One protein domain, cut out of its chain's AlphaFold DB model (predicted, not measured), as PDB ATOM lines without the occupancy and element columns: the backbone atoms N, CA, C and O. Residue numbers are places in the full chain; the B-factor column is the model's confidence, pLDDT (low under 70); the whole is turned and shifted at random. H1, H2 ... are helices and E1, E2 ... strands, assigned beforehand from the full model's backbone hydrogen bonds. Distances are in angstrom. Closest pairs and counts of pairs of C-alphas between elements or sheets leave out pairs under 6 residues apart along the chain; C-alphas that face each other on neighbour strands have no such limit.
ATOM      1  N   ALA A 420      13.400  23.166 -15.240       54.53
ATOM      2  CA  ALA A 420      14.221  24.145 -14.532       54.53
ATOM      3  C   ALA A 420      14.670  23.688 -13.128       54.53
ATOM      4  O   ALA A 420      15.841  23.843 -12.786       54.53
ATOM      5  N   ASP A 421      13.791  23.065 -12.334       64.81
ATOM      6  CA  ASP A 421      14.129  22.664 -10.956       64.81
ATOM      7  C   ASP A 421      14.902  21.343 -10.883       64.81
ATOM      8  O   ASP A 421      15.620  21.083  -9.915       64.81
ATOM      9  N   ILE A 422      14.799  20.507 -11.919       69.94
ATOM     10  CA  ILE A 422      15.413  19.174 -11.964       69.94
ATOM     11  C   ILE A 422      16.947  19.270 -11.900       69.94
ATOM     12  O   ILE A 422      17.600  18.442 -11.264       69.94
ATOM     13  N   GLN A 423      17.527  20.301 -12.521       76.31
ATOM     14  CA  GLN A 423      18.978  20.506 -12.566       76.31
ATOM     15  C   GLN A 423      19.573  20.913 -11.206       76.31
ATOM     16  O   GLN A 423      20.741  20.633 -10.941       76.31
ATOM     17  N   ASN A 424      18.764  21.500 -10.317       83.81
ATOM     18  CA  ASN A 424      19.191  21.985  -8.999       83.81
ATOM     19  C   ASN A 424      19.161  20.902  -7.900       83.81
ATOM     20  O   ASN A 424      19.546  21.155  -6.752       83.81
ATOM     21  N   ILE A 425      18.723  19.683  -8.228       89.31
ATOM     22  CA  ILE A 425      18.588  18.578  -7.274       89.31
ATOM     23  C   ILE A 425      19.972  18.042  -6.877       89.31
ATOM     24  O   ILE A 425      20.607  17.265  -7.593       89.31
ATOM     25  N   ARG A 426      20.433  18.422  -5.680       90.88
ATOM     26  CA  ARG A 426      21.686  17.917  -5.099       90.88
ATOM     27  C   ARG A 426      21.571  16.422  -4.794       90.88
ATOM     28  O   ARG A 426      20.792  16.007  -3.942       90.88
ATOM     29  N   LEU A 427      22.388  15.617  -5.472       94.00
ATOM     30  CA  LEU A 427      22.516  14.171  -5.243       94.00
ATOM     31  C   LEU A 427      23.531  13.808  -4.150       94.00
ATOM     32  O   LEU A 427      23.428  12.745  -3.533       94.00
ATOM     33  N   PHE A 428      24.519  14.674  -3.936       95.00
ATOM     34  CA  PHE A 428      25.652  14.463  -3.042       95.00
ATOM     35  C   PHE A 428      25.674  15.545  -1.959       95.00
ATOM     36  O   PHE A 428      25.172  16.654  -2.164       95.00
ATOM     37  N   ASP A 429      26.234  15.208  -0.801       95.06
ATOM     38  CA  ASP A 429      26.531  16.177   0.249       95.06
ATOM     39  C   ASP A 429      27.765  17.037  -0.120       95.06
ATOM     40  O   ASP A 429      28.469  16.726  -1.087       95.06
ATOM     41  N   PRO A 430      28.068  18.117   0.629       95.00
ATOM     42  CA  PRO A 430      29.242  18.954   0.365       95.00
ATOM     43  C   PRO A 430      30.599  18.232   0.476       95.00
ATOM     44  O   PRO A 430      31.604  18.787   0.050       95.00
ATOM     45  N   SER A 431      30.643  17.016   1.037       94.19
ATOM     46  CA  SER A 431      31.842  16.164   1.100       94.19
ATOM     47  C   SER A 431      31.934  15.153  -0.054       94.19
ATOM     48  O   SER A 431      32.827  14.307  -0.062       94.19
ATOM     49  N   GLY A 432      31.007  15.213  -1.018       93.81
ATOM     50  CA  GLY A 432      30.939  14.302  -2.162       93.81
ATOM     51  C   GLY A 432      30.294  12.945  -1.863       93.81
ATOM     52  O   GLY A 432      30.279  12.076  -2.735       93.81
ATOM     53  N   LYS A 433      29.731  12.725  -0.666       95.44
ATOM     54  CA  LYS A 433      29.067  11.453  -0.333       95.44
ATOM     55  C   LYS A 433      27.628  11.440  -0.862       95.44
ATOM     56  O   LYS A 433      26.935  12.454  -0.783       95.44
ATOM     57  N   PRO A 434      27.133  10.303  -1.380       94.94
ATOM     58  CA  PRO A 434      25.778  10.212  -1.917       94.94
ATOM     59  C   PRO A 434      24.723  10.369  -0.813       94.94
ATOM     60  O   PRO A 434      24.717   9.628   0.176       94.94
ATOM     61  N   LEU A 435      23.783  11.300  -0.997       94.94
ATOM     62  CA  LEU A 435      22.658  11.484  -0.078       94.94
ATOM     63  C   LEU A 435      21.741  10.260  -0.131       94.94
ATOM     64  O   LEU A 435      21.166   9.965  -1.175       94.94
ATOM     65  N   ARG A 436      21.557   9.565   1.005       96.06
ATOM     66  CA  ARG A 436      20.743   8.329   1.100       96.06
ATOM     67  C   ARG A 436      19.341   8.483   0.499       96.06
ATOM     68  O   ARG A 436      18.829   7.548  -0.120       96.06
ATOM     69  N   ARG A 437      18.723   9.651   0.699       95.50
ATOM     70  CA  ARG A 437      17.457  10.066   0.090       95.50
ATOM     71  C   ARG A 437      17.558  11.519  -0.355       95.50
ATOM     72  O   ARG A 437      18.235  12.311   0.293       95.50
ATOM     73  N   VAL A 438      16.855  11.840  -1.430       94.38
ATOM     74  CA  VAL A 438      16.839  13.143  -2.097       94.38
ATOM     75  C   VAL A 438      15.378  13.532  -2.320       94.38
ATOM     76  O   VAL A 438      14.575  12.673  -2.688       94.38
ATOM     77  N   VAL A 439      15.010  14.791  -2.071       93.25
ATOM     78  CA  VAL A 439      13.680  15.299  -2.443       93.25
ATOM     79  C   VAL A 439      13.687  15.623  -3.928       93.25
ATOM     80  O   VAL A 439      14.533  16.386  -4.387       93.25
ATOM     81  N   ILE A 440      12.731  15.068  -4.663       91.50
ATOM     82  CA  ILE A 440      12.444  15.448  -6.045       91.50
ATOM     83  C   ILE A 440      11.077  16.151  -6.044       91.50
ATOM     84  O   ILE A 440      10.112  15.551  -5.555       91.50
ATOM     85  N   PRO A 441      10.955  17.392  -6.554       85.81
ATOM     86  CA  PRO A 441       9.666  18.069  -6.703       85.81
ATOM     87  C   PRO A 441       8.645  17.183  -7.432       85.81
ATOM     88  O   PRO A 441       8.997  16.447  -8.350       85.81
ATOM     89  N   GLY A 442       7.392  17.179  -6.977       84.38
ATOM     90  CA  GLY A 442       6.328  16.312  -7.509       84.38
ATOM     91  C   GLY A 442       6.387  14.830  -7.093       84.38
ATOM     92  O   GLY A 442       5.343  14.191  -7.045       84.38
ATOM     93  N   ILE A 443       7.556  14.281  -6.725       88.50
ATOM     94  CA  ILE A 443       7.715  12.853  -6.357       88.50
ATOM     95  C   ILE A 443       7.934  12.654  -4.842       88.50
ATOM     96  O   ILE A 443       7.550  11.631  -4.275       88.50
ATOM     97  N   GLY A 444       8.550  13.624  -4.159       89.62
ATOM     98  CA  GLY A 444       8.888  13.544  -2.736       89.62
ATOM     99  C   GLY A 444      10.254  12.898  -2.468       89.62
ATOM    100  O   GLY A 444      11.196  13.064  -3.238       89.62
ATOM    101  N   TRP A 445      10.397  12.198  -1.336       95.31
ATOM    102  CA  TRP A 445      11.675  11.621  -0.890       95.31
ATOM    103  C   TRP A 445      12.008  10.298  -1.594       95.31
ATOM    104  O   TRP A 445      11.430   9.253  -1.285       95.31
ATOM    105  N   VAL A 446      13.016  10.317  -2.465       95.75
ATOM    106  CA  VAL A 446      13.430   9.187  -3.310       95.75
ATOM    107  C   VAL A 446      14.837   8.690  -2.918       95.75
ATOM    108  O   VAL A 446      15.702   9.510  -2.610       95.75
ATOM    109  N   PRO A 447      15.126   7.371  -2.909       96.62
ATOM    110  CA  PRO A 447      16.482   6.857  -2.681       96.62
ATOM    111  C   PRO A 447      17.479   7.297  -3.763       96.62
ATOM    112  O   PRO A 447      17.121   7.340  -4.940       96.62
ATOM    113  N   HIS A 448      18.745   7.515  -3.385       94.19
ATOM    114  CA  HIS A 448      19.817   8.022  -4.264       94.19
ATOM    115  C   HIS A 448      19.832   7.422  -5.684       94.19
ATOM    116  O   HIS A 448      19.736   8.148  -6.670       94.19
ATOM    117  N   ARG A 449      19.891   6.084  -5.791       93.94
ATOM    118  CA  ARG A 449      19.969   5.352  -7.071       93.94
ATOM    119  C   ARG A 449      18.762   5.632  -7.977       93.94
ATOM    120  O   ARG A 449      18.926   5.786  -9.181       93.94
ATOM    121  N   ARG A 450      17.555   5.744  -7.409       93.81
ATOM    122  CA  ARG A 450      16.337   6.059  -8.176       93.81
ATOM    123  C   ARG A 450      16.292   7.539  -8.567       93.81
ATOM    124  O   ARG A 450      15.863   7.836  -9.675       93.81
ATOM    125  N   ALA A 451      16.798   8.441  -7.724       93.06
ATOM    126  CA  ALA A 451      16.957   9.851  -8.085       93.06
ATOM    127  C   ALA A 451      17.941  10.033  -9.257       93.06
ATOM    128  O   ALA A 451      17.604  10.703 -10.228       93.06
ATOM    129  N   GLN A 452      19.096   9.355  -9.233       92.94
ATOM    130  CA  GLN A 452      20.038   9.323 -10.362       92.94
ATOM    131  C   GLN A 452      19.386   8.839 -11.665       92.94
ATOM    132  O   GLN A 452      19.567   9.467 -12.702       92.94
ATOM    133  N   MET A 453      18.603   7.754 -11.625       92.56
ATOM    134  CA  MET A 453      17.918   7.235 -12.818       92.56
ATOM    135  C   MET A 453      16.914   8.238 -13.401       92.56
ATOM    136  O   MET A 453      16.890   8.425 -14.615       92.56
ATOM    137  N   ILE A 454      16.123   8.907 -12.554       89.56
ATOM    138  CA  ILE A 454      15.157   9.936 -12.980       89.56
ATOM    139  C   ILE A 454      15.888  11.122 -13.630       89.56
ATOM    140  O   ILE A 454      15.533  11.544 -14.728       89.56
ATOM    141  N   LEU A 455      16.955  11.612 -12.993       88.75
ATOM    142  CA  LEU A 455      17.766  12.718 -13.508       88.75
ATOM    143  C   LEU A 455      18.444  12.375 -14.842       88.75
ATOM    144  O   LEU A 455      18.452  13.196 -15.756       88.75
ATOM    145  N   ASN A 456      18.983  11.161 -14.978       88.38
ATOM    146  CA  ASN A 456      19.649  10.726 -16.205       88.38
ATOM    147  C   ASN A 456      18.660  10.521 -17.359       88.38
ATOM    148  O   ASN A 456      18.951  10.961 -18.469       88.38
ATOM    149  N   LYS A 457      17.480   9.931 -17.102       86.94
ATOM    150  CA  LYS A 457      16.430   9.750 -18.122       86.94
ATOM    151  C   LYS A 457      15.994  11.092 -18.721       86.94
ATOM    152  O   LYS A 457      15.872  11.206 -19.938       86.94
ATOM    153  N   ASN A 458      15.839  12.113 -17.876       79.06
ATOM    154  CA  ASN A 458      15.422  13.445 -18.314       79.06
ATOM    155  C   ASN A 458      16.541  14.203 -19.050       79.06
ATOM    156  O   ASN A 458      16.245  14.969 -19.959       79.06
ATOM    157  N   LYS A 459      17.825  13.959 -18.732       75.50
ATOM    158  CA  LYS A 459      18.948  14.499 -19.527       75.50
ATOM    159  C   LYS A 459      18.929  13.987 -20.966       75.50
ATOM    160  O   LYS A 459      19.081  14.785 -21.880       75.50
ATOM    161  N   THR A 460      18.673  12.693 -21.170       63.72
ATOM    162  CA  THR A 460      18.574  12.087 -22.514       63.72
ATOM    163  C   THR A 460      17.324  12.488 -23.305       63.72
ATOM    164  O   THR A 460      17.189  12.077 -24.448       63.72
ATOM    165  N   THR A 461      16.390  13.252 -22.720       59.03
ATOM    166  CA  THR A 461      15.219  13.804 -23.440       59.03
ATOM    167  C   THR A 461      15.405  15.278 -23.833       59.03
ATOM    168  O   THR A 461      14.492  15.882 -24.386       59.03
TER     169      THR A 461
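What this domain is: This is residues 420 to 461 of the 463 residues of an uncharacterized protein of Tetrapisispora phaffii (strain ATCC 24235 / CBS 4417 / NBRC 1672 / NRRL Y-8282 / UCD 70-5) (UniProt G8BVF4). What is the shape? A small hairpin of two strands, E1 and E2, leads straight into one helix, H1, after a long stretch with no named element, residues 420 to 436. That stretch runs to a turn near Ser 431 and folds back to E1, and the turn and the last residues of the printed part lie at opposite ends of the model. What is it made of? The printed part has 42 residues, in the order E1, E2, H1, with under half in named elements; the class is mixed, helices and strands, and the two-stranded sheet is antiparallel. How large is it? It is compact, with a radius of gyration of the C-alphas of 9.9 A, and elongated, spanning 29 by 19 by 18 A.

Where its parts are: Where are the strands? E1 is residues 437 to 440, beginning at C-alpha 437 at (17.457, 10.066, 0.090), and E2 is residues 444 to 447. Where is the helix? H1 is residues 448 to 459, 16.6 A long, ending at C-alpha 459 at (18.948, 14.499, -19.527).

How they stand to each other: How do the strands pair? E1 and E2 form an antiparallel hairpin at 141 degrees, with N 438 and O 446 within hydrogen-bond range at 2.9 A. How near is H1 to E1? Their closest C-alphas, those of Arg 437 and His 448, are 5.4 A apart. Is the helix backbone well formed? In H1 every O i to N i+4 pair is within hydrogen-bond range.

The domain as a whole: How far does it reach? The two C-alphas farthest apart, those of Ser 431 and Thr 461, are 29.7 A apart. Are there cuts or long links? The printed part has no cut, and the links E1 to E2 and E2 to H1 are tight. Where is confidence low? The pLDDT is under 70 at residues 420 to 422 and 460 to 461.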